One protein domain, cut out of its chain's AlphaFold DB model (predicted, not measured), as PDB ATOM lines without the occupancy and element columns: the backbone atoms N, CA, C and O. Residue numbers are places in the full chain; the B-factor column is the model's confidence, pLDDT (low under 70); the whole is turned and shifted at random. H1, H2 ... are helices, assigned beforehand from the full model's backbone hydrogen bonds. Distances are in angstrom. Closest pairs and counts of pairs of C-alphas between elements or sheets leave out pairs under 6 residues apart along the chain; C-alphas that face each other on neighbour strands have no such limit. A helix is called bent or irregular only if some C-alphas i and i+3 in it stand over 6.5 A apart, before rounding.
ATOM      1  N   TRP A   8     -35.388  43.637   6.184       89.88
ATOM      2  CA  TRP A   8     -35.733  45.026   5.866       89.88
ATOM      3  C   TRP A   8     -34.598  45.744   5.134       89.88
ATOM      4  O   TRP A   8     -34.850  46.492   4.193       89.88
ATOM      5  N   LEU A   9     -33.350  45.471   5.523       90.75
ATOM      6  CA  LEU A   9     -32.168  45.964   4.817       90.75
ATOM      7  C   LEU A   9     -32.081  45.387   3.402       90.75
ATOM      8  O   LEU A   9     -31.813  46.135   2.471       90.75
ATOM      9  N   ALA A  10     -32.350  44.091   3.221       88.69
ATOM     10  CA  ALA A  10     -32.368  43.468   1.898       88.69
ATOM     11  C   ALA A  10     -33.420  44.115   0.982       88.69
ATOM     12  O   ALA A  10     -33.113  44.455  -0.159       88.69
ATOM     13  N   LEU A  11     -34.630  44.360   1.499       91.25
ATOM     14  CA  LEU A  11     -35.682  45.072   0.769       91.25
ATOM     15  C   LEU A  11     -35.242  46.488   0.377       91.25
ATOM     16  O   LEU A  11     -35.379  46.868  -0.784       91.25
ATOM     17  N   ALA A  12     -34.673  47.245   1.318       93.06
ATOM     18  CA  ALA A  12     -34.187  48.598   1.057       93.06
ATOM     19  C   ALA A  12     -33.053  48.625   0.018       93.06
ATOM     20  O   ALA A  12     -33.051  49.486  -0.858       93.06
ATOM     21  N   LEU A  13     -32.119  47.668   0.077       93.44
ATOM     22  CA  LEU A  13     -31.010  47.554  -0.872       93.44
ATOM     23  C   LEU A  13     -31.489  47.213  -2.282       93.44
ATOM     24  O   LEU A  13     -31.026  47.824  -3.239       93.44
ATOM     25  N   VAL A  14     -32.428  46.274  -2.421       91.75
ATOM     26  CA  VAL A  14     -33.010  45.926  -3.725       91.75
ATOM     27  C   VAL A  14     -33.771  47.115  -4.308       91.75
ATOM     28  O   VAL A  14     -33.581  47.450  -5.476       91.75
ATOM     29  N   PHE A  15     -34.582  47.793  -3.492       93.88
ATOM     30  CA  PHE A  15     -35.314  48.984  -3.921       93.88
ATOM     31  C   PHE A  15     -34.365  50.101  -4.376       93.88
ATOM     32  O   PHE A  15     -34.535  50.651  -5.462       93.88
ATOM     33  N   ALA A  16     -33.337  50.409  -3.578       94.06
ATOM     34  CA  ALA A  16     -32.333  51.410  -3.926       94.06
ATOM     35  C   ALA A  16     -31.553  51.016  -5.190       94.06
ATOM     36  O   ALA A  16     -31.345  51.854  -6.062       94.06
ATOM     37  N   GLY A  17     -31.181  49.740  -5.320       93.56
ATOM     38  CA  GLY A  17     -30.488  49.209  -6.490       93.56
ATOM     39  C   GLY A  17     -31.272  49.447  -7.778       93.56
ATOM     40  O   GLY A  17     -30.753  50.064  -8.702       93.56
ATOM     41  N   PHE A  18     -32.546  49.050  -7.829       93.31
ATOM     42  CA  PHE A  18     -33.369  49.297  -9.017       93.31
ATOM     43  C   PHE A  18     -33.710  50.772  -9.229       93.31
ATOM     44  O   PHE A  18     -33.787  51.205 -10.376       93.31
ATOM     45  N   SER A  19     -33.854  51.550  -8.152       93.06
ATOM     46  CA  SER A  19     -34.064  52.998  -8.238       93.06
ATOM     47  C   SER A  19     -32.882  53.728  -8.879       93.06
ATOM     48  O   SER A  19     -33.096  54.750  -9.524       93.06
ATOM     49  N   VAL A  20     -31.651  53.244  -8.684       93.62
ATOM     50  CA  VAL A  20     -30.448  53.810  -9.312       93.62
ATOM     51  C   VAL A  20     -30.258  53.258 -10.724       93.62
ATOM     52  O   VAL A  20     -29.904  54.009 -11.628       93.62
ATOM     53  N   SER A  21     -30.520  51.964 -10.934       91.69
ATOM     54  CA  SER A  21     -30.349  51.324 -12.244       91.69
ATOM     55  C   SER A  21     -31.371  51.785 -13.285       91.69
ATOM     56  O   SER A  21     -31.057  51.802 -14.471       91.69
ATOM     57  N   SER A  22     -32.586  52.161 -12.873       90.62
ATOM     58  CA  SER A  22     -33.639  52.599 -13.791       90.62
ATOM     59  C   SER A  22     -34.365  53.849 -13.281       90.62
ATOM     60  O   SER A  22     -35.081  53.780 -12.279       90.62
ATOM     61  N   PRO A  23     -34.295  54.980 -14.011       89.38
ATOM     62  CA  PRO A  23     -35.048  56.193 -13.679       89.38
ATOM     63  C   PRO A  23     -36.568  55.982 -13.676       89.38
ATOM     64  O   PRO A  23     -37.302  56.704 -13.004       89.38
ATOM     65  N   LEU A  24     -37.054  54.984 -14.427       90.88
ATOM     66  CA  LEU A  24     -38.477  54.665 -14.531       90.88
ATOM     67  C   LEU A  24     -39.007  53.912 -13.307       90.88
ATOM     68  O   LEU A  24     -40.219  53.885 -13.093       90.88
ATOM     69  N   PHE A  25     -38.126  53.335 -12.490       92.88
ATOM     70  CA  PHE A  25     -38.508  52.454 -11.389       92.88
ATOM     71  C   PHE A  25     -39.409  53.138 -10.355       92.88
ATOM     72  O   PHE A  25     -40.403  52.563  -9.915       92.88
ATOM     73  N   VAL A  26     -39.105  54.390 -10.011       91.75
ATOM     74  CA  VAL A  26     -39.822  55.155  -8.973       91.75
ATOM     75  C   VAL A  26     -40.999  55.967  -9.522       91.75
ATOM     76  O   VAL A  26     -41.630  56.728  -8.790       91.75
ATOM     77  N   THR A  27     -41.309  55.833 -10.812       94.31
ATOM     78  CA  THR A  27     -42.426  56.560 -11.427       94.31
ATOM     79  C   THR A  27     -43.768  56.038 -10.923       94.31
ATOM     80  O   THR A  27     -43.922  54.848 -10.652       94.31
ATOM     81  N   PHE A  28     -44.781  56.907 -10.849       91.44
ATOM     82  CA  PHE A  28     -46.134  56.507 -10.436       91.44
ATOM     83  C   PHE A  28     -46.722  55.397 -11.313       91.44
ATOM     84  O   PHE A  28     -47.390  54.505 -10.797       91.44
ATOM     85  N   ALA A  29     -46.441  55.424 -12.618       91.00
ATOM     86  CA  ALA A  29     -46.859  54.370 -13.535       91.00
ATOM     87  C   ALA A  29     -46.238  53.021 -13.146       91.00
ATOM     88  O   ALA A  29     -46.942  52.020 -13.034       91.00
ATOM     89  N   ASN A  30     -44.931  53.002 -12.869       93.06
ATOM     90  CA  ASN A  30     -44.260  51.774 -12.487       93.06
ATOM     91  C   ASN A  30     -44.654  51.285 -11.088       93.06
ATOM     92  O   ASN A  30     -44.917  50.103 -10.911       93.06
ATOM     93  N   LEU A  31     -44.765  52.182 -10.107       92.56
ATOM     94  CA  LEU A  31     -45.268  51.838  -8.775       92.56
ATOM     95  C   LEU A  31     -46.692  51.272  -8.848       92.56
ATOM     96  O   LEU A  31     -46.999  50.296  -8.166       92.56
ATOM     97  N   GLY A  32     -47.541  51.824  -9.720       90.50
ATOM     98  CA  GLY A  32     -48.854  51.264 -10.036       90.50
ATOM     99  C   GLY A  32     -48.760  49.840 -10.587       90.50
ATOM    100  O   GLY A  32     -49.457  48.953 -10.096       90.50
ATOM    101  N   ASN A  33     -47.849  49.593 -11.532       90.31
ATOM    102  CA  ASN A  33     -47.611  48.256 -12.083       90.31
ATOM    103  C   ASN A  33     -47.115  47.269 -11.019       90.31
ATOM    104  O   ASN A  33     -47.636  46.159 -10.931       90.31
ATOM    105  N   VAL A  34     -46.158  47.671 -10.177       93.75
ATOM    106  CA  VAL A  34     -45.660  46.857  -9.056       93.75
ATOM    107  C   VAL A  34     -46.807  46.478  -8.128       93.75
ATOM    108  O   VAL A  34     -46.943  45.307  -7.774       93.75
ATOM    109  N   LEU A  35     -47.649  47.441  -7.741       91.19
ATOM    110  CA  LEU A  35     -48.783  47.195  -6.851       91.19
ATOM    111  C   LEU A  35     -49.823  46.273  -7.489       91.19
ATOM    112  O   LEU A  35     -50.308  45.369  -6.817       91.19
ATOM    113  N   GLN A  36     -50.137  46.455  -8.772       88.19
ATOM    114  CA  GLN A  36     -51.084  45.597  -9.488       88.19
ATOM    115  C   GLN A  36     -50.572  44.157  -9.616       88.19
ATOM    116  O   GLN A  36     -51.303  43.220  -9.296       88.19
ATOM    117  N   GLN A  37     -49.310  43.968 -10.012       83.62
ATOM    118  CA  GLN A  37     -48.688  42.641 -10.090       83.62
ATOM    119  C   GLN A  37     -48.619  41.978  -8.707       83.62
ATOM    120  O   GLN A  37     -48.968  40.809  -8.541       83.62
ATOM    121  N   SER A  38     -48.245  42.754  -7.688       91.25
ATOM    122  CA  SER A  38     -48.198  42.292  -6.299       91.25
ATOM    123  C   SER A  38     -49.583  41.979  -5.737       91.25
ATOM    124  O   SER A  38     -49.695  41.119  -4.875       91.25
ATOM    125  N   ALA A  39     -50.652  42.635  -6.195       87.06
ATOM    126  CA  ALA A  39     -52.004  42.384  -5.699       87.06
ATOM    127  C   ALA A  39     -52.500  40.979  -6.073       87.06
ATOM    128  O   ALA A  39     -53.071  40.293  -5.226       87.06
ATOM    129  N   VAL A  40     -52.235  40.524  -7.305       83.94
ATOM    130  CA  VAL A  40     -52.625  39.180  -7.768       83.94
ATOM    131  C   VAL A  40     -51.877  38.106  -6.979       83.94
ATOM    132  O   VAL A  40     -52.498  37.260  -6.333       83.94
ATOM    133  N   THR A  41     -50.545  38.190  -6.942       87.56
ATOM    134  CA  THR A  41     -49.710  37.280  -6.141       87.56
ATOM    135  C   THR A  41     -50.047  37.383  -4.654       87.56
ATOM    136  O   THR A  41     -50.033  36.383  -3.944       87.56
ATOM    137  N   GLY A  42     -50.408  38.572  -4.176       87.88
ATOM    138  CA  GLY A  42     -50.773  38.845  -2.793       87.88
ATOM    139  C   GLY A  42     -52.057  38.170  -2.360       87.88
ATOM    140  O   GLY A  42     -52.093  37.597  -1.274       87.88
ATOM    141  N   LEU A  43     -53.082  38.165  -3.210       86.94
ATOM    142  CA  LEU A  43     -54.329  37.450  -2.950       86.94
ATOM    143  C   LEU A  43     -54.083  35.939  -2.819       86.94
ATOM    144  O   LEU A  43     -54.557  35.303  -1.875       86.94
ATOM    145  N   LEU A  44     -53.290  35.373  -3.730       86.62
ATOM    146  CA  LEU A  44     -52.945  33.949  -3.725       86.62
ATOM    147  C   LEU A  44     -52.062  33.582  -2.521       86.62
ATOM    148  O   LEU A  44     -52.332  32.608  -1.815       86.62
ATOM    149  N   ALA A  45     -51.048  34.397  -2.231       88.00
ATOM    150  CA  ALA A  45     -50.156  34.220  -1.088       88.00
ATOM    151  C   ALA A  45     -50.879  34.400   0.248       88.00
ATOM    152  O   ALA A  45     -50.558  33.714   1.219       88.00
ATOM    153  N   PHE A  46     -51.881  35.274   0.311       86.69
ATOM    154  CA  PHE A  46     -52.750  35.413   1.471       86.69
ATOM    155  C   PHE A  46     -53.522  34.115   1.741       86.69
ATOM    156  O   PHE A  46     -53.456  33.600   2.857       86.69
ATOM    157  N   GLY A  47     -54.159  33.536   0.715       83.38
ATOM    158  CA  GLY A  47     -54.835  32.238   0.820       83.38
ATOM    159  C   GLY A  47     -53.888  31.126   1.278       83.38
ATOM    160  O   GLY A  47     -54.175  30.415   2.241       83.38
ATOM    161  N   LEU A  48     -52.703  31.048   0.671       86.12
ATOM    162  CA  LEU A  48     -51.678  30.075   1.046       86.12
ATOM    163  C   LEU A  48     -51.168  30.268   2.486       86.12
ATOM    164  O   LEU A  48     -50.917  29.299   3.202       86.12
ATOM    165  N   THR A  49     -51.037  31.516   2.939       88.31
ATOM    166  CA  THR A  49     -50.622  31.831   4.313       88.31
ATOM    167  C   THR A  49     -51.672  31.385   5.323       88.31
ATOM    168  O   THR A  49     -51.308  30.847   6.365       88.31
ATOM    169  N   ILE A  50     -52.963  31.561   5.022       83.31
ATOM    170  CA  ILE A  50     -54.056  31.073   5.878       83.31
ATOM    171  C   ILE A  50     -53.998  29.551   6.004       83.31
ATOM    172  O   ILE A  50     -54.047  29.041   7.121       83.31
ATOM    173  N   VAL A  51     -53.819  28.835   4.890       81.94
ATOM    174  CA  VAL A  51     -53.657  27.370   4.879       81.94
ATOM    175  C   VAL A  51     -52.461  26.945   5.738       81.94
ATOM    176  O   VAL A  51     -52.578  26.058   6.584       81.94
ATOM    177  N   MET A  52     -51.321  27.631   5.602       83.44
ATOM    178  CA  MET A  52     -50.130  27.359   6.414       83.44
ATOM    179  C   MET A  52     -50.323  27.652   7.906       83.44
ATOM    180  O   MET A  52     -49.761  26.944   8.739       83.44
ATOM    181  N   ILE A  53     -51.082  28.692   8.262       84.12
ATOM    182  CA  ILE A  53     -51.374  29.020   9.663       84.12
ATOM    183  C   ILE A  53     -52.365  28.009  10.258       84.12
ATOM    184  O   ILE A  53     -52.188  27.600  11.403       84.12
ATOM    185  N   GLY A  54     -53.392  27.616   9.498       76.88
ATOM    186  CA  GLY A  54     -54.476  26.747   9.960       76.88
ATOM    187  C   GLY A  54     -54.106  25.265  10.037       76.88
ATOM    188  O   GLY A  54     -54.379  24.625  11.047       76.88
ATOM    189  N   GLY A  55     -53.468  24.723   8.996       68.81
ATOM    190  CA  GLY A  55     -53.151  23.293   8.896       68.81
ATOM    191  C   GLY A  55     -51.655  22.961   8.835       68.81
ATOM    192  O   GLY A  55     -51.274  21.795   8.910       68.81
ATOM    193  N   GLY A  56     -50.772  23.961   8.734       71.88
ATOM    194  CA  GLY A  56     -49.326  23.731   8.664       71.88
ATOM    195  C   GLY A  56     -48.915  22.904   7.442       71.88
ATOM    196  O   GLY A  56     -49.417  23.121   6.343       71.88
ATOM    197  N   ALA A  57     -47.984  21.964   7.633       60.56
ATOM    198  CA  ALA A  57     -47.581  20.986   6.613       60.56
ATOM    199  C   ALA A  57     -48.447  19.708   6.627       60.56
ATOM    200  O   ALA A  57     -48.153  18.758   5.906       60.56
ATOM    201  N   ASP A  58     -49.466  19.652   7.487       60.53
ATOM    202  CA  ASP A  58     -50.304  18.474   7.679       60.53
ATOM    203  C   ASP A  58     -51.552  18.581   6.794       60.53
ATOM    204  O   ASP A  58     -52.556  19.201   7.157       60.53
ATOM    205  N   ALA A  59     -51.478  17.991   5.601       55.88
ATOM    206  CA  ALA A  59     -52.566  18.001   4.625       55.88
ATOM    207  C   ALA A  59     -53.870  17.394   5.180       55.88
ATOM    208  O   ALA A  59     -54.959  17.811   4.789       55.88
ATOM    209  N   ILE A  60     -53.783  16.472   6.150       51.81
ATOM    210  CA  ILE A  60     -54.947  15.792   6.745       51.81
ATOM    211  C   ILE A  60     -55.793  16.768   7.579       51.81
ATOM    212  O   ILE A  60     -57.012  16.623   7.661       51.81
ATOM    213  N   LYS A  61     -55.170  17.800   8.160       57.62
ATOM    214  CA  LYS A  61     -55.848  18.857   8.931       57.62
ATOM    215  C   LYS A  61     -56.174  20.102   8.097       57.62
ATOM    216  O   LYS A  61     -56.549  21.125   8.664       57.62
ATOM    217  N   GLY A  62     -56.025  20.032   6.771       57.59
ATOM    218  CA  GLY A  62     -56.222  21.167   5.863       57.59
ATOM    219  C   GLY A  62     -54.980  22.045   5.675       57.59
ATOM    220  O   GLY A  62     -55.117  23.234   5.393       57.59
ATOM    221  N   GLY A  63     -53.778  21.494   5.882       69.00
ATOM    222  CA  GLY A  63     -52.497  22.156   5.624       69.00
ATOM    223  C   GLY A  63     -52.049  22.088   4.164       69.00
ATOM    224  O   GLY A  63     -52.766  21.607   3.290       69.00
ATOM    225  N   LEU A  64     -50.836  22.578   3.899       71.12
ATOM    226  CA  LEU A  64     -50.232  22.539   2.567       71.12
ATOM    227  C   LEU A  64     -50.012  21.083   2.130       71.12
ATOM    228  O   LEU A  64     -49.280  20.355   2.802       71.12
ATOM    229  N   ASP A 121     -48.520  29.303 -13.108       77.81
ATOM    230  CA  ASP A 121     -47.610  30.431 -13.356       77.81
ATOM    231  C   ASP A 121     -47.344  31.256 -12.090       77.81
ATOM    232  O   ASP A 121     -46.299  31.888 -11.951       77.81
ATOM    233  N   TYR A 122     -48.267  31.204 -11.127       82.19
ATOM    234  CA  TYR A 122     -48.154  31.927  -9.864       82.19
ATOM    235  C   TYR A 122     -47.582  31.073  -8.729       82.19
ATOM    236  O   TYR A 122     -47.283  31.615  -7.670       82.19
ATOM    237  N   LEU A 123     -47.397  29.760  -8.903       84.44
ATOM    238  CA  LEU A 123     -46.994  28.877  -7.800       84.44
ATOM    239  C   LEU A 123     -45.639  29.261  -7.205       84.44
ATOM    240  O   LEU A 123     -45.519  29.405  -5.989       84.44
ATOM    241  N   LEU A 124     -44.626  29.439  -8.055       88.12
ATOM    242  CA  LEU A 124     -43.276  29.777  -7.614       88.12
ATOM    243  C   LEU A 124     -43.218  31.131  -6.879       88.12
ATOM    244  O   LEU A 124     -42.772  31.129  -5.727       88.12
ATOM    245  N   PRO A 125     -43.729  32.248  -7.439       90.81
ATOM    246  CA  PRO A 125     -43.715  33.537  -6.747       90.81
ATOM    247  C   PRO A 125     -44.579  33.535  -5.482       90.81
ATOM    248  O   PRO A 125     -44.201  34.140  -4.479       90.81
ATOM    249  N   VAL A 126     -45.712  32.824  -5.479       90.62
ATOM    250  CA  VAL A 126     -46.586  32.712  -4.303       90.62
ATOM    251  C   VAL A 126     -45.888  31.956  -3.173       90.62
ATOM    252  O   VAL A 126     -45.842  32.446  -2.045       90.62
ATOM    253  N   VAL A 127     -45.303  30.788  -3.454       90.00
ATOM    254  CA  VAL A 127     -44.580  30.001  -2.443       90.00
ATOM    255  C   VAL A 127     -43.339  30.752  -1.963       90.00
ATOM    256  O   VAL A 127     -43.102  30.813  -0.754       90.00
ATOM    257  N   ALA A 128     -42.587  31.384  -2.870       91.94
ATOM    258  CA  ALA A 128     -41.446  32.222  -2.520       91.94
ATOM    259  C   ALA A 128     -41.856  33.360  -1.584       91.94
ATOM    260  O   ALA A 128     -41.234  33.535  -0.537       91.94
ATOM    261  N   ALA A 129     -42.933  34.082  -1.897       93.62
ATOM    262  CA  ALA A 129     -43.422  35.179  -1.074       93.62
ATOM    263  C   ALA A 129     -43.904  34.713   0.308       93.62
ATOM    264  O   ALA A 129     -43.559  35.333   1.312       93.62
ATOM    265  N   VAL A 130     -44.655  33.609   0.410       92.75
ATOM    266  CA  VAL A 130     -45.115  33.113   1.721       92.75
ATOM    267  C   VAL A 130     -43.953  32.620   2.575       92.75
ATOM    268  O   VAL A 130     -43.874  32.964   3.758       92.75
ATOM    269  N   LEU A 131     -43.029  31.849   1.996       91.06
ATOM    270  CA  LEU A 131     -41.863  31.359   2.728       91.06
ATOM    271  C   LEU A 131     -40.960  32.521   3.138       91.06
ATOM    272  O   LEU A 131     -40.624  32.637   4.314       91.06
ATOM    273  N   LEU A 132     -40.639  33.437   2.225       92.88
ATOM    274  CA  LEU A 132     -39.888  34.650   2.543       92.88
ATOM    275  C   LEU A 132     -40.609  35.506   3.597       92.88
ATOM    276  O   LEU A 132     -39.965  36.065   4.481       92.88
ATOM    277  N   GLY A 133     -41.941  35.537   3.613       91.69
ATOM    278  CA  GLY A 133     -42.724  36.201   4.655       91.69
ATOM    279  C   GLY A 133     -42.400  35.725   6.077       91.69
ATOM    280  O   GLY A 133     -42.494  36.500   7.033       91.69
ATOM    281  N   VAL A 134     -41.932  34.482   6.233       90.00
ATOM    282  CA  VAL A 134     -41.503  33.913   7.520       90.00
ATOM    283  C   VAL A 134     -40.299  34.659   8.101       90.00
ATOM    284  O   VAL A 134     -40.229  34.818   9.322       90.00
ATOM    285  N   VAL A 135     -39.368  35.157   7.274       88.62
ATOM    286  CA  VAL A 135     -38.186  35.885   7.781       88.62
ATOM    287  C   VAL A 135     -38.527  37.286   8.286       88.62
ATOM    288  O   VAL A 135     -37.829  37.809   9.153       88.62
ATOM    289  N   PHE A 136     -39.635  37.867   7.820       87.81
ATOM    290  CA  PHE A 136     -40.173  39.126   8.344       87.81
ATOM    291  C   PHE A 136     -40.937  38.935   9.671       87.81
ATOM    292  O   PHE A 136     -41.227  39.909  10.373       87.81
ATOM    293  N   SER A 137     -41.228  37.690  10.067       88.06
ATOM    294  CA  SER A 137     -41.906  37.361  11.322       88.06
ATOM    295  C   SER A 137     -40.928  37.213  12.489       88.06
ATOM    296  O   SER A 137     -39.957  36.458  12.445       88.06
ATOM    297  N   ARG A 138     -41.241  37.852  13.625       79.62
ATOM    298  CA  ARG A 138     -40.415  37.786  14.851       79.62
ATOM    299  C   ARG A 138     -40.248  36.365  15.398       79.62
ATOM    300  O   ARG A 138     -39.271  36.083  16.096       79.62
ATOM    301  N   ARG A 139     -41.223  35.491  15.134       79.69
ATOM    302  CA  ARG A 139     -41.269  34.116  15.650       79.69
ATOM    303  C   ARG A 139     -40.826  33.069  14.619       79.69
ATOM    304  O   ARG A 139     -40.791  31.900  14.978       79.69
ATOM    305  N   LEU A 140     -40.436  33.465  13.399       84.06
ATOM    306  CA  LEU A 140     -40.134  32.548  12.284       84.06
ATOM    307  C   LEU A 140     -41.289  31.564  12.022       84.06
ATOM    308  O   LEU A 140     -41.100  30.355  11.847       84.06
ATOM    309  N   VAL A 141     -42.502  32.111  12.029       84.50
ATOM    310  CA  VAL A 141     -43.742  31.425  11.655       84.50
ATOM    311  C   VAL A 141     -44.412  32.208  10.526       84.50
ATOM    312  O   VAL A 141     -44.239  33.432  10.483       84.50
ATOM    313  N   PRO A 142     -45.146  31.541   9.621       87.31
ATOM    314  CA  PRO A 142     -45.899  32.219   8.572       87.31
ATOM    315  C   PRO A 142     -46.899  33.197   9.194       87.31
ATOM    316  O   PRO A 142     -47.597  32.874  10.154       87.31
ATOM    317  N   THR A 143     -46.924  34.426   8.681       91.69
ATOM    318  CA  THR A 143     -47.802  35.496   9.171       91.69
ATOM    319  C   THR A 143     -48.281  36.332   8.004       91.69
ATOM    320  O   THR A 143     -47.470  36.693   7.157       91.69
ATOM    321  N   ILE A 144     -49.554  36.720   8.028       93.00
ATOM    322  CA  ILE A 144     -50.168  37.597   7.022       93.00
ATOM    323  C   ILE A 144     -49.324  38.857   6.740       93.00
ATOM    324  O   ILE A 144     -48.956  39.056   5.585       93.00
ATOM    325  N   PRO A 145     -48.945  39.690   7.736       92.75
ATOM    326  CA  PRO A 145     -48.176  40.905   7.454       92.75
ATOM    327  C   PRO A 145     -46.793  40.611   6.861       92.75
ATOM    328  O   PRO A 145     -46.353  41.328   5.968       92.75
ATOM    329  N   GLY A 146     -46.120  39.547   7.312       92.44
ATOM    330  CA  GLY A 146     -44.835  39.134   6.744       92.44
ATOM    331  C   GLY A 146     -44.962  38.717   5.279       92.44
ATOM    332  O   GLY A 146     -44.170  39.158   4.450       92.44
ATOM    333  N   THR A 147     -45.994  37.936   4.947       94.44
ATOM    334  CA  THR A 147     -46.288  37.535   3.568       94.44
ATOM    335  C   THR A 147     -46.564  38.743   2.680       94.44
ATOM    336  O   THR A 147     -45.992  38.829   1.604       94.44
ATOM    337  N   LEU A 148     -47.391  39.701   3.111       95.00
ATOM    338  CA  LEU A 148     -47.716  40.875   2.288       95.00
ATOM    339  C   LEU A 148     -46.475  41.720   1.955       95.00
ATOM    340  O   LEU A 148     -46.322  42.174   0.824       95.00
ATOM    341  N   VAL A 149     -45.557  41.881   2.913       95.00
ATOM    342  CA  VAL A 149     -44.272  42.562   2.674       95.00
ATOM    343  C   VAL A 149     -43.405  41.774   1.691       95.00
ATOM    344  O   VAL A 149     -42.815  42.356   0.782       95.00
ATOM    345  N   ALA A 150     -43.349  40.451   1.833       94.75
ATOM    346  CA  ALA A 150     -42.593  39.594   0.929       94.75
ATOM    347  C   ALA A 150     -43.180  39.553  -0.492       94.75
ATOM    348  O   ALA A 150     -42.422  39.542  -1.456       94.75
ATOM    349  N   VAL A 151     -44.507  39.598  -0.643       95.81
ATOM    350  CA  VAL A 151     -45.178  39.718  -1.947       95.81
ATOM    351  C   VAL A 151     -44.755  41.005  -2.644       95.81
ATOM    352  O   VAL A 151     -44.385  40.965  -3.812       95.81
ATOM    353  N   LEU A 152     -44.761  42.135  -1.929       95.19
ATOM    354  CA  LEU A 152     -44.297  43.408  -2.482       95.19
ATOM    355  C   LEU A 152     -42.822  43.345  -2.881       95.19
ATOM    356  O   LEU A 152     -42.444  43.874  -3.918       95.19
ATOM    357  N   PHE A 153     -41.989  42.673  -2.090       94.44
ATOM    358  CA  PHE A 153     -40.582  42.470  -2.426       94.44
ATOM    359  C   PHE A 153     -40.395  41.644  -3.707       94.44
ATOM    360  O   PHE A 153     -39.625  42.039  -4.579       94.44
ATOM    361  N   VAL A 154     -41.122  40.534  -3.850       93.69
ATOM    362  CA  VAL A 154     -41.097  39.706  -5.065       93.69
ATOM    363  C   VAL A 154     -41.635  40.491  -6.269       93.69
ATOM    364  O   VAL A 154     -41.022  40.470  -7.333       93.69
ATOM    365  N   GLY A 155     -42.707  41.268  -6.095       92.94
ATOM    366  CA  GLY A 155     -43.236  42.148  -7.137       92.94
ATOM    367  C   GLY A 155     -42.252  43.240  -7.565       92.94
ATOM    368  O   GLY A 155     -42.109  43.503  -8.757       92.94
ATOM    369  N   LEU A 156     -41.512  43.833  -6.620       93.62
ATOM    370  CA  LEU A 156     -40.434  44.787  -6.911       93.62
ATOM    371  C   LEU A 156     -39.284  44.131  -7.683       93.62
ATOM    372  O   LEU A 156     -38.756  44.751  -8.602       93.62
ATOM    373  N   LEU A 157     -38.906  42.895  -7.338       93.00
ATOM    374  CA  LEU A 157     -37.893  42.135  -8.077       93.00
ATOM    375  C   LEU A 157     -38.347  41.878  -9.514       93.00
ATOM    376  O   LEU A 157     -37.636  42.243 -10.448       93.00
ATOM    377  N   ALA A 158     -39.530  41.289  -9.695       91.75
ATOM    378  CA  ALA A 158     -40.060  40.942 -11.010       91.75
ATOM    379  C   ALA A 158     -40.163  42.175 -11.920       91.75
ATOM    380  O   ALA A 158     -39.637  42.185 -13.035       91.75
ATOM    381  N   ASN A 159     -40.759  43.250 -11.404       92.06
ATOM    382  CA  ASN A 159     -40.904  44.502 -12.131       92.06
ATOM    383  C   ASN A 159     -39.552  45.198 -12.384       92.06
ATOM    384  O   ASN A 159     -39.311  45.690 -13.487       92.06
ATOM    385  N   GLY A 160     -38.645  45.199 -11.403       92.12
ATOM    386  CA  GLY A 160     -37.306  45.771 -11.537       92.12
ATOM    387  C   GLY A 160     -36.485  45.076 -12.621       92.12
ATOM    388  O   GLY A 160     -35.893  45.743 -13.471       92.12
ATOM    389  N   PHE A 161     -36.499  43.741 -12.662       91.50
ATOM    390  CA  PHE A 161     -35.858  42.977 -13.735       91.50
ATOM    391  C   PHE A 161     -36.497  43.258 -15.098       91.50
ATOM    392  O   PHE A 161     -35.773  43.497 -16.066       91.50
ATOM    393  N   GLN A 162     -37.828  43.332 -15.166       90.38
ATOM    394  CA  GLN A 162     -38.547  43.649 -16.400       90.38
ATOM    395  C   GLN A 162     -38.185  45.040 -16.947       90.38
ATOM    396  O   GLN A 162     -37.929  45.182 -18.141       90.38
ATOM    397  N   LEU A 163     -38.087  46.059 -16.085       90.69
ATOM    398  CA  LEU A 163     -37.671  47.411 -16.480       90.69
ATOM    399  C   LEU A 163     -36.232  47.478 -16.989       90.69
ATOM    400  O   LEU A 163     -35.922  48.295 -17.853       90.69
ATOM    401  N   ASN A 164     -35.359  46.617 -16.475       89.38
ATOM    402  CA  ASN A 164     -33.985  46.494 -16.955       89.38
ATOM    403  C   ASN A 164     -33.875  45.555 -18.170       89.38
ATOM    404  O   ASN A 164     -32.769  45.198 -18.568       89.38
ATOM    405  N   SER A 165     -35.009  45.150 -18.764       88.44
ATOM    406  CA  SER A 165     -35.077  44.219 -19.899       88.44
ATOM    407  C   SER A 165     -34.366  42.886 -19.636       88.44
ATOM    408  O   SER A 165     -33.887  42.222 -20.554       88.44
ATOM    409  N   VAL A 166     -34.306  42.479 -18.366       89.69
ATOM    410  CA  VAL A 166     -33.784  41.181 -17.950       89.69
ATOM    411  C   VAL A 166     -34.895  40.147 -18.085       89.69
ATOM    412  O   VAL A 166     -36.041  40.383 -17.712       89.69
ATOM    413  N   SER A 167     -34.550  38.983 -18.628       88.75
ATOM    414  CA  SER A 167     -35.509  37.903 -18.847       88.75
ATOM    415  C   SER A 167     -36.105  37.364 -17.540       88.75
ATOM    416  O   SER A 167     -35.386  37.167 -16.557       88.75
ATOM    417  N   SER A 168     -37.397  37.024 -17.563       82.50
ATOM    418  CA  SER A 168     -38.134  36.453 -16.428       82.50
ATOM    419  C   SER A 168     -37.545  35.144 -15.894       82.50
ATOM    420  O   SER A 168     -37.752  34.826 -14.726       82.50
ATOM    421  N   TYR A 169     -36.748  34.415 -16.686       86.56
ATOM    422  CA  TYR A 169     -36.027  33.232 -16.201       86.56
ATOM    423  C   TYR A 169     -35.128  33.543 -14.995       86.56
ATOM    424  O   TYR A 169     -35.016  32.729 -14.077       86.56
ATOM    425  N   TRP A 170     -34.525  34.735 -14.955       87.44
ATOM    426  CA  TRP A 170     -33.701  35.163 -13.825       87.44
ATOM    427  C   TRP A 170     -34.533  35.436 -12.576       87.44
ATOM    428  O   TRP A 170     -34.088  35.117 -11.476       87.44
ATOM    429  N   VAL A 171     -35.752  35.957 -12.739       87.06
ATOM    430  CA  VAL A 171     -36.691  36.177 -11.629       87.06
ATOM    431  C   VAL A 171     -37.040  34.842 -10.977       87.06
ATOM    432  O   VAL A 171     -36.843  34.688  -9.775       87.06
ATOM    433  N   SER A 172     -37.437  33.841 -11.769       88.62
ATOM    434  CA  SER A 172     -37.739  32.498 -11.259       88.62
ATOM    435  C   SER A 172     -36.526  31.838 -10.593       88.62
ATOM    436  O   SER A 172     -36.658  31.183  -9.559       88.62
ATOM    437  N   GLY A 173     -35.322  32.039 -11.140       89.56
ATOM    438  CA  GLY A 173     -34.081  31.565 -10.522       89.56
ATOM    439  C   GLY A 173     -33.820  32.200  -9.152       89.56
ATOM    440  O   GLY A 173     -33.497  31.497  -8.192       89.56
ATOM    441  N   VAL A 174     -34.008  33.518  -9.037       89.94
ATOM    442  CA  VAL A 174     -33.876  34.254  -7.770       89.94
ATOM    443  C   VAL A 174     -34.942  33.815  -6.766       89.94
ATOM    444  O   VAL A 174     -34.609  33.571  -5.612       89.94
ATOM    445  N   GLU A 175     -36.197  33.647  -7.184       89.31
ATOM    446  CA  GLU A 175     -37.278  33.137  -6.327       89.31
ATOM    447  C   GLU A 175     -36.961  31.744  -5.770       89.31
ATOM    448  O   GLU A 175     -37.091  31.515  -4.565       89.31
ATOM    449  N   GLY A 176     -36.459  30.832  -6.610       88.81
ATOM    450  CA  GLY A 176     -36.004  29.511  -6.174       88.81
ATOM    451  C   GLY A 176     -34.851  29.584  -5.168       88.81
ATOM    452  O   GLY A 176     -34.876  28.914  -4.132       88.81
ATOM    453  N   ALA A 177     -33.862  30.445  -5.418       90.75
ATOM    454  CA  ALA A 177     -32.751  30.664  -4.494       90.75
ATOM    455  C   ALA A 177     -33.218  31.261  -3.153       90.75
ATOM    456  O   ALA A 177     -32.746  30.840  -2.095       90.75
ATOM    457  N   LEU A 178     -34.174  32.195  -3.178       88.94
ATOM    458  CA  LEU A 178     -34.776  32.784  -1.981       88.94
ATOM    459  C   LEU A 178     -35.499  31.727  -1.146       88.94
ATOM    460  O   LEU A 178     -35.304  31.693   0.068       88.94
ATOM    461  N   ILE A 179     -36.271  30.833  -1.773       89.44
ATOM    462  CA  ILE A 179     -36.912  29.706  -1.082       89.44
ATOM    463  C   ILE A 179     -35.864  28.869  -0.343       89.44
ATOM    464  O   ILE A 179     -35.988  28.653   0.864       89.44
ATOM    465  N   LEU A 180     -34.814  28.426  -1.042       88.62
ATOM    466  CA  LEU A 180     -33.767  27.587  -0.450       88.62
ATOM    467  C   LEU A 180     -33.046  28.300   0.696       88.62
ATOM    468  O   LEU A 180     -32.860  27.716   1.765       88.62
ATOM    469  N   PHE A 181     -32.684  29.571   0.499       88.12
ATOM    470  CA  PHE A 181     -32.040  30.389   1.521       88.12
ATOM    471  C   PHE A 181     -32.908  30.505   2.775       88.12
ATOM    472  O   PHE A 181     -32.429  30.280   3.885       88.12
ATOM    473  N   VAL A 182     -34.192  30.817   2.606       86.56
ATOM    474  CA  VAL A 182     -35.133  30.971   3.715       86.56
ATOM    475  C   VAL A 182     -35.311  29.660   4.466       86.56
ATOM    476  O   VAL A 182     -35.199  29.644   5.691       86.56
ATOM    477  N   VAL A 183     -35.555  28.556   3.760       84.69
ATOM    478  CA  VAL A 183     -35.739  27.241   4.384       84.69
ATOM    479  C   VAL A 183     -34.485  26.839   5.158       84.69
ATOM    480  O   VAL A 183     -34.587  26.439   6.320       84.69
ATOM    481  N   ALA A 184     -33.299  27.013   4.568       84.12
ATOM    482  CA  ALA A 184     -32.030  26.734   5.232       84.12
ATOM    483  C   ALA A 184     -31.825  27.622   6.469       84.12
ATOM    484  O   ALA A 184     -31.517  27.118   7.550       84.12
ATOM    485  N   ALA A 185     -32.051  28.932   6.349       84.06
ATOM    486  CA  ALA A 185     -31.915  29.875   7.452       84.06
ATOM    487  C   ALA A 185     -32.879  29.544   8.600       84.06
ATOM    488  O   ALA A 185     -32.466  29.480   9.758       84.06
ATOM    489  N   VAL A 186     -34.149  29.272   8.295       83.12
ATOM    490  CA  VAL A 186     -35.155  28.894   9.294       83.12
ATOM    491  C   VAL A 186     -34.784  27.568   9.960       83.12
ATOM    492  O   VAL A 186     -34.868  27.470  11.185       83.12
ATOM    493  N   ALA A 187     -34.328  26.569   9.199       82.81
ATOM    494  CA  ALA A 187     -33.901  25.281   9.742       82.81
ATOM    495  C   ALA A 187     -32.704  25.426  10.696       82.81
ATOM    496  O   ALA A 187     -32.720  24.881  11.801       82.81
ATOM    497  N   LEU A 188     -31.689  26.203  10.312       84.12
ATOM    498  CA  LEU A 188     -30.506  26.453  11.138       84.12
ATOM    499  C   LEU A 188     -30.846  27.240  12.409       84.12
ATOM    500  O   LEU A 188     -30.381  26.897  13.495       84.12
ATOM    501  N   LEU A 189     -31.687  28.270  12.297       82.75
ATOM    502  CA  LEU A 189     -32.096  29.090  13.440       82.75
ATOM    503  C   LEU A 189     -32.993  28.319  14.415       82.75
ATOM    504  O   LEU A 189     -32.886  28.515  15.626       82.75
ATOM    505  N   ARG A 190     -33.848  27.418  13.916       78.50
ATOM    506  CA  ARG A 190     -34.649  26.527  14.767       78.50
ATOM    507  C   ARG A 190     -33.774  25.539  15.535       78.50
ATOM    508  O   ARG A 190     -33.985  25.385  16.731       78.50
ATOM    509  N   ARG A 191     -32.755  24.950  14.893       80.75
ATOM    510  CA  ARG A 191     -31.804  24.039  15.560       80.75
ATOM    511  C   ARG A 191     -31.080  24.703  16.733       80.75
ATOM    512  O   ARG A 191     -31.029  24.119  17.808       80.75
ATOM    513  N   ARG A 192     -30.593  25.936  16.550       79.38
ATOM    514  CA  ARG A 192     -29.905  26.692  17.616       79.38
ATOM    515  C   ARG A 192     -30.800  26.927  18.834       79.38
ATOM    516  O   ARG A 192     -30.376  26.683  19.954       79.38
ATOM    517  N   ARG A 193     -32.060  27.315  18.611       75.00
ATOM    518  CA  ARG A 193     -33.036  27.524  19.696       75.00
ATOM    519  C   ARG A 193     -33.365  26.252  20.473       75.00
ATOM    520  O   ARG A 193     -33.626  26.330  21.666       75.00
ATOM    521  N   SER A 194     -33.387  25.100  19.806       74.62
ATOM    522  CA  SER A 194     -33.605  23.813  20.474       74.62
ATOM    523  C   SER A 194     -32.417  23.388  21.339       74.62
ATOM    524  O   SER A 194     -32.639  22.772  22.372       74.62
ATOM    525  N   GLN A 195     -31.183  23.726  20.948       70.12
ATOM    526  CA  GLN A 195     -29.983  23.463  21.754       70.12
ATOM    527  C   GLN A 195     -29.914  24.379  22.984       70.12
ATOM    528  O   GLN A 195     -29.756  23.888  24.093       70.12
ATOM    529  N   GLU A 196     -30.167  25.683  22.816       71.31
ATOM    530  CA  GLU A 196     -30.206  26.650  23.929       71.31
ATOM    531  C   GLU A 196     -31.235  26.286  25.018       71.31
ATOM    532  O   GLU A 196     -31.044  26.628  26.178       71.31
ATOM    533  N   ALA A 197     -32.326  25.603  24.654       71.31
ATOM    534  CA  ALA A 197     -33.349  25.149  25.595       71.31
ATOM    535  C   ALA A 197     -32.999  23.836  26.322       71.31
ATOM    536  O   ALA A 197     -33.669  23.503  27.292       71.31
ATOM    537  N   PHE A 198     -32.016  23.073  25.835       65.88
ATOM    538  CA  PHE A 198     -31.524  21.856  26.492       65.88
ATOM    539  C   PHE A 198     -30.383  22.159  27.470       65.88
ATOM    540  O   PHE A 198     -30.215  21.452  28.458       65.88
ATOM    541  N   ASP A 199     -29.623  23.221  27.198       69.25
ATOM    542  CA  ASP A 199     -28.479  23.644  28.011       69.25
ATOM    543  C   ASP A 199     -28.869  24.556  29.203       69.25
ATOM    544  O   ASP A 199     -27.989  24.971  29.959       69.25
ATOM    545  N   ALA A 200     -30.159  24.892  29.362       63.47
ATOM    546  CA  ALA A 200     -30.712  25.777  30.400       63.47
ATOM    547  C   ALA A 200     -31.519  25.005  31.453       63.47
ATOM    548  O   ALA A 200     -31.409  25.371  32.646       63.47
TER     549      ALA A 200
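Overview. This is residues 8 to 64 and 121 to 200 of the 200 residues of the protein "Ribose transport system permease protein RbsC, internal deletion" of Burkholderia mallei (strain ATCC 23344) (UniProt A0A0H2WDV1). Two steeply tilted helices, H3 and H4, make the core of an elongated all-helix body, with the long helices H2 and H5 packed on opposite sides of that pair and H1 packed on H4 alone. H5 folds back from H4 as a hairpin that opens like a V, and residues 191 to 200 stick out. The printed part has 137 residues with five named helices, in the order H1, H2, H3, H4, H5, and no named strand. It is compact, with a radius of gyration of the C-alphas of 16.3 A and spans of 53 by 33 by 24 A.

Along the chain. H1, residues 8 to 21, begins at C-alpha 8 (-35.733, 45.026, 5.866) and is 19.9 A long. H2, residues 28 to 54, measures 37.0 A and has a kink of 36 degrees near residue 42. After the cut, H3, residues 121 to 133, is 19.5 A long and irregular: C-alphas 121 and 124 are 7.2 A apart. H4, residues 144 to 163, starts at C-alpha 144 (-50.168, 37.597, 7.022) and measures 28.4 A. H5, residues 168 to 196, is the longest at 42.3 A and ends at C-alpha 196 (-30.206, 26.650, 23.929).

Arrangement. H4 is the hub and touches the other four helices. With residues 153 to 160 alone it touches H1, the same way at a shallow tilt of 19 degrees; the closest C-alphas, of Phe 18 and Gly 160, are 5.9 A apart. H2 touches H4 at a steep tilt of 38 degrees, opposite ways, closest at the C-alphas of Ser 38 and Gly 155, 5.0 A. H3 touches H4 at a steep tilt of 53 degrees, opposite ways, closest at the C-alphas of Gly 133 and Thr 147, 4.0 A. H4 and H5 form a helical hairpin, touching through residues 154 to 162 and 168 to 175 alone; the closest C-alphas, of Ala 158 and Val 171, are 5.9 A apart, and the shallow tilt of 32 degrees is only just short of steep. H3 touches residues 41 to 49 of H2, about perpendicular at 74 degrees, closest at the C-alphas of Val 126 and Ala 45, 5.0 A. H3 also touches residues 172 to 183 of H5, the same way at a shallow tilt of 32 degrees, closest at the C-alphas of Ala 128 and Ile 179, 5.4 A. The helix packing is part aligned, part crossed: 3 of the 6 touching pairs are at a shallow tilt. H1 is apart from H2, H3 and H5, and H2 is apart from H5. In H1, H2, H4 and H5 every O i to N i+4 pair is within hydrogen-bond range; in H3, 8 of 9 are.

Size, cuts and confidence. The two C-alphas farthest apart, of Ala 29 and Ala 200, are 54.9 A apart. Residues 65 to 120 are not printed, and C-alphas 64 and 121 are 18.0 A apart across the cut. Of the links printed whole, H4 to H5 is tight, H1 to H2 and H3 to H4 are short, and none is long. Mean pLDDT of the printed part is 85.9; residues 55, 57 to 63 and 198 to 200 are under 70.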